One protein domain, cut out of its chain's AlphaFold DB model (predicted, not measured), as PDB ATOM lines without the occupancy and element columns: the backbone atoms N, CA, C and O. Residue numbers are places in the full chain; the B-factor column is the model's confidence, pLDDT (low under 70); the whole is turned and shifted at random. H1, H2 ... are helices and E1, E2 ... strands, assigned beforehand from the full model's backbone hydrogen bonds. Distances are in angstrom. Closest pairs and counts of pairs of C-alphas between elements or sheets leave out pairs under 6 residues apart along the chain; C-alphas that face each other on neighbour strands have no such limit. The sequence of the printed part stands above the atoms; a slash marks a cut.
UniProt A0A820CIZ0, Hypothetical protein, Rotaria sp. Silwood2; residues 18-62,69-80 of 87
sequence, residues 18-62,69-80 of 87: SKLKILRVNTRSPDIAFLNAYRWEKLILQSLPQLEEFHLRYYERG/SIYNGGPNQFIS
ATOM      1  N   SER A  18      38.864 -16.596 -46.761       82.56
ATOM      2  CA  SER A  18      37.458 -16.243 -46.452       82.56
ATOM      3  C   SER A  18      36.746 -17.201 -45.480       82.56
ATOM      4  O   SER A  18      35.783 -16.807 -44.825       82.56
ATOM      5  N   LYS A  19      37.230 -18.445 -45.363       88.19
ATOM      6  CA  LYS A  19      36.734 -19.478 -44.431       88.19
ATOM      7  C   LYS A  19      37.658 -19.711 -43.231       88.19
ATOM      8  O   LYS A  19      37.530 -20.716 -42.533       88.19
ATOM      9  N   LEU A  20      38.659 -18.854 -43.039       90.88
ATOM     10  CA  LEU A  20      39.622 -19.017 -41.960       90.88
ATOM     11  C   LEU A  20      38.942 -18.719 -40.621       90.88
ATOM     12  O   LEU A  20      38.452 -17.614 -40.414       90.88
ATOM     13  N   LYS A  21      38.960 -19.704 -39.721       90.94
ATOM     14  CA  LYS A  21      38.409 -19.578 -38.365       90.94
ATOM     15  C   LYS A  21      39.419 -19.084 -37.339       90.94
ATOM     16  O   LYS A  21      39.056 -18.369 -36.418       90.94
ATOM     17  N   ILE A  22      40.688 -19.449 -37.514       90.31
ATOM     18  CA  ILE A  22      41.759 -19.143 -36.564       90.31
ATOM     19  C   ILE A  22      42.920 -18.517 -37.328       90.31
ATOM     20  O   ILE A  22      43.461 -19.128 -38.252       90.31
ATOM     21  N   LEU A  23      43.335 -17.320 -36.916       89.88
ATOM     22  CA  LEU A  23      44.499 -16.631 -37.465       89.88
ATOM     23  C   LEU A  23      45.529 -16.385 -36.364       89.88
ATOM     24  O   LEU A  23      45.297 -15.622 -35.430       89.88
ATOM     25  N   ARG A  24      46.698 -17.017 -36.500       90.25
ATOM     26  CA  ARG A  24      47.832 -16.857 -35.582       90.25
ATOM     27  C   ARG A  24      49.011 -16.262 -36.331       90.25
ATOM     28  O   ARG A  24      49.571 -16.906 -37.215       90.25
ATOM     29  N   VAL A  25      49.403 -15.049 -35.963       88.38
ATOM     30  CA  VAL A  25      50.513 -14.329 -36.587       88.38
ATOM     31  C   VAL A  25      51.624 -14.139 -35.575       88.38
ATOM     32  O   VAL A  25      51.488 -13.400 -34.607       88.38
ATOM     33  N   ASN A  26      52.747 -14.804 -35.833       87.56
ATOM     34  CA  ASN A  26      53.980 -14.659 -35.071       87.56
ATOM     35  C   ASN A  26      54.999 -13.956 -35.966       87.56
ATOM     36  O   ASN A  26      55.484 -14.552 -36.927       87.56
ATOM     37  N   THR A  27      55.313 -12.694 -35.682       83.81
ATOM     38  CA  THR A  27      56.170 -11.886 -36.559       83.81
ATOM     39  C   THR A  27      57.299 -11.205 -35.799       83.81
ATOM     40  O   THR A  27      57.153 -10.802 -34.648       83.81
ATOM     41  N   ARG A  28      58.447 -11.091 -36.471       82.88
ATOM     42  CA  ARG A  28      59.587 -10.246 -36.074       82.88
ATOM     43  C   ARG A  28      59.815  -9.119 -37.086       82.88
ATOM     44  O   ARG A  28      60.938  -8.643 -37.240       82.88
ATOM     45  N   SER A  29      58.800  -8.821 -37.901       82.88
ATOM     46  CA  SER A  29      58.895  -7.804 -38.946       82.88
ATOM     47  C   SER A  29      59.116  -6.437 -38.303       82.88
ATOM     48  O   SER A  29      58.420  -6.135 -37.342       82.88
ATOM     49  N   PRO A  30      60.033  -5.601 -38.816       81.44
ATOM     50  CA  PRO A  30      60.175  -4.222 -38.352       81.44
ATOM     51  C   PRO A  30      59.009  -3.324 -38.805       81.44
ATOM     52  O   PRO A  30      58.969  -2.147 -38.458       81.44
ATOM     53  N   ASP A  31      58.089  -3.848 -39.619       83.62
ATOM     54  CA  ASP A  31      56.931  -3.113 -40.103       83.62
ATOM     55  C   ASP A  31      55.902  -2.900 -38.982       83.62
ATOM     56  O   ASP A  31      55.150  -3.801 -38.599       83.62
ATOM     57  N   ILE A  32      55.845  -1.667 -38.480       82.56
ATOM     58  CA  ILE A  32      54.923  -1.250 -37.419       82.56
ATOM     59  C   ILE A  32      53.449  -1.347 -37.815       82.56
ATOM     60  O   ILE A  32      52.588  -1.295 -36.939       82.56
ATOM     61  N   ALA A  33      53.126  -1.509 -39.104       86.81
ATOM     62  CA  ALA A  33      51.750  -1.713 -39.535       86.81
ATOM     63  C   ALA A  33      51.137  -2.985 -38.929       86.81
ATOM     64  O   ALA A  33      49.926  -3.025 -38.719       86.81
ATOM     65  N   PHE A  34      51.957  -3.974 -38.544       86.06
ATOM     66  CA  PHE A  34      51.500  -5.132 -37.770       86.06
ATOM     67  C   PHE A  34      50.974  -4.770 -36.377       86.06
ATOM     68  O   PHE A  34      50.213  -5.547 -35.816       86.06
ATOM     69  N   LEU A  35      51.337  -3.612 -35.823       84.25
ATOM     70  CA  LEU A  35      50.885  -3.133 -34.514       84.25
ATOM     71  C   LEU A  35      49.735  -2.110 -34.609       84.25
ATOM     72  O   LEU A  35      49.339  -1.528 -33.598       84.25
ATOM     73  N   ASN A  36      49.204  -1.874 -35.812       86.06
ATOM     74  CA  ASN A  36      48.077  -0.976 -36.037       86.06
ATOM     75  C   ASN A  36      46.756  -1.748 -35.909       86.06
ATOM     76  O   ASN A  36      46.382  -2.504 -36.809       86.06
ATOM     77  N   ALA A  37      46.038  -1.546 -34.802       85.50
ATOM     78  CA  ALA A  37      44.799  -2.279 -34.541       85.50
ATOM     79  C   ALA A  37      43.710  -1.955 -35.575       85.50
ATOM     80  O   ALA A  37      43.046  -2.858 -36.068       85.50
ATOM     81  N   TYR A  38      43.582  -0.696 -36.004       87.12
ATOM     82  CA  TYR A  38      42.575  -0.312 -37.000       87.12
ATOM     83  C   TYR A  38      42.751  -1.056 -38.335       87.12
ATOM     84  O   TYR A  38      41.775  -1.487 -38.953       87.12
ATOM     85  N   ARG A  39      43.999  -1.254 -38.780       90.56
ATOM     86  CA  ARG A  39      44.278  -2.040 -39.994       90.56
ATOM     87  C   ARG A  39      43.854  -3.493 -39.837       90.56
ATOM     88  O   ARG A  39      43.262  -4.050 -40.762       90.56
ATOM     89  N   TRP A  40      44.130  -4.091 -38.683       91.00
ATOM     90  CA  TRP A  40      43.700  -5.452 -38.392       91.00
ATOM     91  C   TRP A  40      42.181  -5.585 -38.333       91.00
ATOM     92  O   TRP A  40      41.634  -6.482 -38.966       91.00
ATOM     93  N   GLU A  41      41.496  -4.676 -37.642       90.44
ATOM     94  CA  GLU A  41      40.033  -4.664 -37.541       90.44
ATOM     95  C   GLU A  41      39.399  -4.591 -38.934       90.44
ATOM     96  O   GLU A  41      38.567  -5.428 -39.294       90.44
ATOM     97  N   LYS A  42      39.877  -3.666 -39.775       91.69
ATOM     98  CA  LYS A  42      39.423  -3.533 -41.162       91.69
ATOM     99  C   LYS A  42      39.667  -4.807 -41.975       91.69
ATOM    100  O   LYS A  42      38.786  -5.218 -42.727       91.69
ATOM    101  N   LEU A  43      40.837  -5.432 -41.846       92.19
ATOM    102  CA  LEU A  43      41.154  -6.673 -42.555       92.19
ATOM    103  C   LEU A  43      40.220  -7.814 -42.136       92.19
ATOM    104  O   LEU A  43      39.667  -8.493 -43.005       92.19
ATOM    105  N   ILE A  44      40.020  -7.995 -40.828       91.19
ATOM    106  CA  ILE A  44      39.183  -9.058 -40.267       91.19
ATOM    107  C   ILE A  44      37.733  -8.881 -40.723       91.19
ATOM    108  O   ILE A  44      37.177  -9.793 -41.330       91.19
ATOM    109  N   LEU A  45      37.157  -7.690 -40.528       89.69
ATOM    110  CA  LEU A  45      35.772  -7.402 -40.911       89.69
ATOM    111  C   LEU A  45      35.526  -7.574 -42.416       89.69
ATOM    112  O   LEU A  45      34.464  -8.041 -42.815       89.69
ATOM    113  N   GLN A  46      36.492  -7.199 -43.261       91.19
ATOM    114  CA  GLN A  46      36.313  -7.237 -44.715       91.19
ATOM    115  C   GLN A  46      36.606  -8.598 -45.342       91.19
ATOM    116  O   GLN A  46      36.039  -8.917 -46.385       91.19
ATOM    117  N   SER A  47      37.539  -9.363 -44.774       91.81
ATOM    118  CA  SER A  47      38.155 -10.493 -45.489       91.81
ATOM    119  C   SER A  47      38.063 -11.813 -44.739       91.81
ATOM    120  O   SER A  47      38.250 -12.862 -45.351       91.81
ATOM    121  N   LEU A  48      37.777 -11.776 -43.437       91.75
ATOM    122  CA  LEU A  48      37.750 -12.943 -42.563       91.75
ATOM    123  C   LEU A  48      36.420 -13.005 -41.782       91.75
ATOM    124  O   LEU A  48      36.425 -13.007 -40.552       91.75
ATOM    125  N   PRO A  49      35.261 -13.063 -42.468       90.12
ATOM    126  CA  PRO A  49      33.950 -12.992 -41.815       90.12
ATOM    127  C   PRO A  49      33.659 -14.185 -40.894       90.12
ATOM    128  O   PRO A  49      32.760 -14.112 -40.065       90.12
ATOM    129  N   GLN A  50      34.395 -15.287 -41.055       90.88
ATOM    130  CA  GLN A  50      34.272 -16.498 -40.240       90.88
ATOM    131  C   GLN A  50      35.370 -16.612 -39.176       90.88
ATOM    132  O   GLN A  50      35.526 -17.680 -38.592       90.88
ATOM    133  N   LEU A  51      36.154 -15.552 -38.952       90.88
ATOM    134  CA  LEU A  51      37.217 -15.576 -37.957       90.88
ATOM    135  C   LEU A  51      36.625 -15.571 -36.552       90.88
ATOM    136  O   LEU A  51      35.955 -14.620 -36.150       90.88
ATOM    137  N   GLU A  52      36.921 -16.633 -35.821       88.75
ATOM    138  CA  GLU A  52      36.518 -16.849 -34.437       88.75
ATOM    139  C   GLU A  52      37.666 -16.445 -33.495       88.75
ATOM    140  O   GLU A  52      37.430 -15.753 -32.512       88.75
ATOM    141  N   GLU A  53      38.917 -16.777 -33.844       86.50
ATOM    142  CA  GLU A  53      40.099 -16.506 -33.013       86.50
ATOM    143  C   GLU A  53      41.170 -15.707 -33.764       86.50
ATOM    144  O   GLU A  53      41.590 -16.063 -34.875       86.50
ATOM    145  N   PHE A  54      41.695 -14.670 -33.110       87.56
ATOM    146  CA  PHE A  54      42.829 -13.896 -33.602       87.56
ATOM    147  C   PHE A  54      43.928 -13.792 -32.544       87.56
ATOM    148  O   PHE A  54      43.718 -13.274 -31.451       87.56
ATOM    149  N   HIS A  55      45.143 -14.208 -32.904       87.06
ATOM    150  CA  HIS A  55      46.313 -14.031 -32.051       87.06
ATOM    151  C   HIS A  55      47.454 -13.378 -32.816       87.06
ATOM    152  O   HIS A  55      47.941 -13.906 -33.818       87.06
ATOM    153  N   LEU A  56      47.947 -12.272 -32.271       86.00
ATOM    154  CA  LEU A  56      49.129 -11.579 -32.754       86.00
ATOM    155  C   LEU A  56      50.230 -11.643 -31.696       86.00
ATOM    156  O   LEU A  56      50.060 -11.162 -30.578       86.00
ATOM    157  N   ARG A  57      51.383 -12.207 -32.059       83.94
ATOM    158  CA  ARG A  57      52.619 -12.111 -31.278       83.94
ATOM    159  C   ARG A  57      53.669 -11.383 -32.095       83.94
ATOM    160  O   ARG A  57      54.143 -11.879 -33.119       83.94
ATOM    161  N   TYR A  58      54.038 -10.207 -31.615       79.25
ATOM    162  CA  TYR A  58      55.102  -9.400 -32.182       79.25
ATOM    163  C   TYR A  58      56.350  -9.539 -31.311       79.25
ATOM    164  O   TYR A  58      56.300  -9.281 -30.109       79.25
ATOM    165  N   TYR A  59      57.460  -9.967 -31.905       76.88
ATOM    166  CA  TYR A  59      58.737 -10.066 -31.207       76.88
ATOM    167  C   TYR A  59      59.640  -8.926 -31.654       76.88
ATOM    168  O   TYR A  59      60.143  -8.922 -32.782       76.88
ATOM    169  N   GLU A  60      59.895  -7.995 -30.745       66.44
ATOM    170  CA  GLU A  60      60.951  -7.012 -30.924       66.44
ATOM    171  C   GLU A  60      62.313  -7.703 -30.756       66.44
ATOM    172  O   GLU A  60      62.505  -8.550 -29.877       66.44
ATOM    173  N   ARG A  61      63.265  -7.420 -31.651       58.09
ATOM    174  CA  ARG A  61      64.589  -8.054 -31.618       58.09
ATOM    175  C   ARG A  61      65.370  -7.457 -30.441       58.09
ATOM    176  O   ARG A  61      65.940  -6.382 -30.563       58.09
ATOM    177  N   GLY A  62      65.335  -8.134 -29.295       52.47
ATOM    178  CA  GLY A  62      65.957  -7.667 -28.057       52.47
ATOM    179  C   GLY A  62      67.468  -7.441 -28.172       52.47
ATOM    180  O   GLY A  62      68.163  -8.153 -28.897       52.47
ATOM    181  N   SER A  69      61.080   4.280 -29.098       44.28
ATOM    182  CA  SER A  69      59.789   3.618 -29.156       44.28
ATOM    183  C   SER A  69      59.347   3.631 -30.620       44.28
ATOM    184  O   SER A  69      58.733   4.581 -31.100       44.28
ATOM    185  N   ILE A  70      59.689   2.576 -31.367       47.97
ATOM    186  CA  ILE A  70      59.218   2.379 -32.744       47.97
ATOM    187  C   ILE A  70      57.668   2.335 -32.726       47.97
ATOM    188  O   ILE A  70      57.007   2.611 -33.722       47.97
ATOM    189  N   TYR A  71      57.081   2.117 -31.543       45.75
ATOM    190  CA  TYR A  71      55.690   2.385 -31.215       45.75
ATOM    191  C   TYR A  71      55.500   3.716 -30.454       45.75
ATOM    192  O   TYR A  71      55.534   3.755 -29.229       45.75
ATOM    193  N   ASN A  72      55.221   4.800 -31.182       47.38
ATOM    194  CA  ASN A  72      54.574   6.009 -30.634       47.38
ATOM    195  C   ASN A  72      53.036   5.920 -30.714       47.38
ATOM    196  O   ASN A  72      52.342   6.921 -30.534       47.38
ATOM    197  N   GLY A  73      52.493   4.743 -31.050       46.50
ATOM    198  CA  GLY A  73      51.055   4.510 -31.033       46.50
ATOM    199  C   GLY A  73      50.546   4.718 -29.614       46.50
ATOM    200  O   GLY A  73      51.128   4.187 -28.669       46.50
ATOM    201  N   GLY A  74      49.501   5.533 -29.467       53.25
ATOM    202  CA  GLY A  74      48.853   5.784 -28.181       53.25
ATOM    203  C   GLY A  74      48.490   4.495 -27.422       53.25
ATOM    204  O   GLY A  74      48.586   3.402 -27.985       53.25
ATOM    205  N   PRO A  75      48.080   4.619 -26.145       53.25
ATOM    206  CA  PRO A  75      47.866   3.492 -25.235       53.25
ATOM    207  C   PRO A  75      47.128   2.347 -25.937       53.25
ATOM    208  O   PRO A  75      46.034   2.557 -26.446       53.25
ATOM    209  N   ASN A  76      47.795   1.187 -26.012       60.66
ATOM    210  CA  ASN A  76      47.331  -0.105 -26.524       60.66
ATOM    211  C   ASN A  76      46.100  -0.024 -27.453       60.66
ATOM    212  O   ASN A  76      44.969  -0.074 -26.989       60.66
ATOM    213  N   GLN A  77      46.291   0.069 -28.773       68.25
ATOM    214  CA  GLN A  77      45.170   0.227 -29.718       68.25
ATOM    215  C   GLN A  77      44.195  -0.975 -29.756       68.25
ATOM    216  O   GLN A  77      43.123  -0.875 -30.348       68.25
ATOM    217  N   PHE A  78      44.535  -2.092 -29.105       74.50
ATOM    218  CA  PHE A  78      43.722  -3.309 -28.998       74.50
ATOM    219  C   PHE A  78      42.792  -3.311 -27.767       74.50
ATOM    220  O   PHE A  78      42.570  -4.352 -27.155       74.50
ATOM    221  N   ILE A  79      42.277  -2.146 -27.367       74.62
ATOM    222  CA  ILE A  79      41.406  -1.987 -26.181       74.62
ATOM    223  C   ILE A  79      39.925  -1.770 -26.516       74.62
ATOM    224  O   ILE A  79      39.118  -1.591 -25.607       74.62
ATOM    225  N   SER A  80      39.548  -1.736 -27.797       74.75
ATOM    226  CA  SER A  80      38.134  -1.623 -28.171       74.75
ATOM    227  C   SER A  80      37.384  -2.925 -27.871       74.75
ATOM    228  O   SER A  80      37.983  -4.003 -27.815       74.75
TER     229      SER A  80
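What this domain is: This is residues 18 to 62 and 69 to 80 of the 87 residues of the protein "Hypothetical protein" of Rotaria sp. Silwood2 (UniProt A0A820CIZ0). A narrow ribbon of two parallel strands, E1 and E2, has the short H1 near one end, and H2 leads the chain back toward the start of E2. Residues 69 to 80, beyond a cut, have no named element. The 57 printed residues run E1, H1, H2, E2, mixed helices and strands, with 27 residues in named elements. The whole is elongated, 35 by 21 by 16 A, and only just compact, close to loose, with a radius of gyration of the C-alphas of 12.3 A.

How they stand to each other: E1, residues 22 to 27, and E2, residues 53 to 58, are parallel at 2 degrees; N 25 and O 55 are within hydrogen-bond range at 2.8 A. With H1, residues 32 to 35, and H2, residues 37 to 47, they form a strand-helix-strand unit, parallel neighbour strands joined through helices, with a right-handed crossover. H1 and H2 are close but not clearly touching; their closest C-alphas, of Ala 33 and Arg 39, are 7.5 A apart. E1 and H2 are apart. In H2 every O i to N i+4 pair is within hydrogen-bond range; H1 is too short for one.

Where its parts are: E1 spans 16.1 A from C-alpha 22 at (41.759, -19.143, -36.564), H1 5.3 A, H2 15.2 A, and E2 16.6 A to C-alpha 58 at (55.102, -9.400, -32.182).

The domain as a whole: The C-alphas of Lys 19 and Ser 69 are farthest apart, 36.0 A. Residues 63 to 68 are not printed; C-alphas 62 and 69 are 12.9 A apart. Residues 60 to 62 and 69 to 77 have pLDDT under 70.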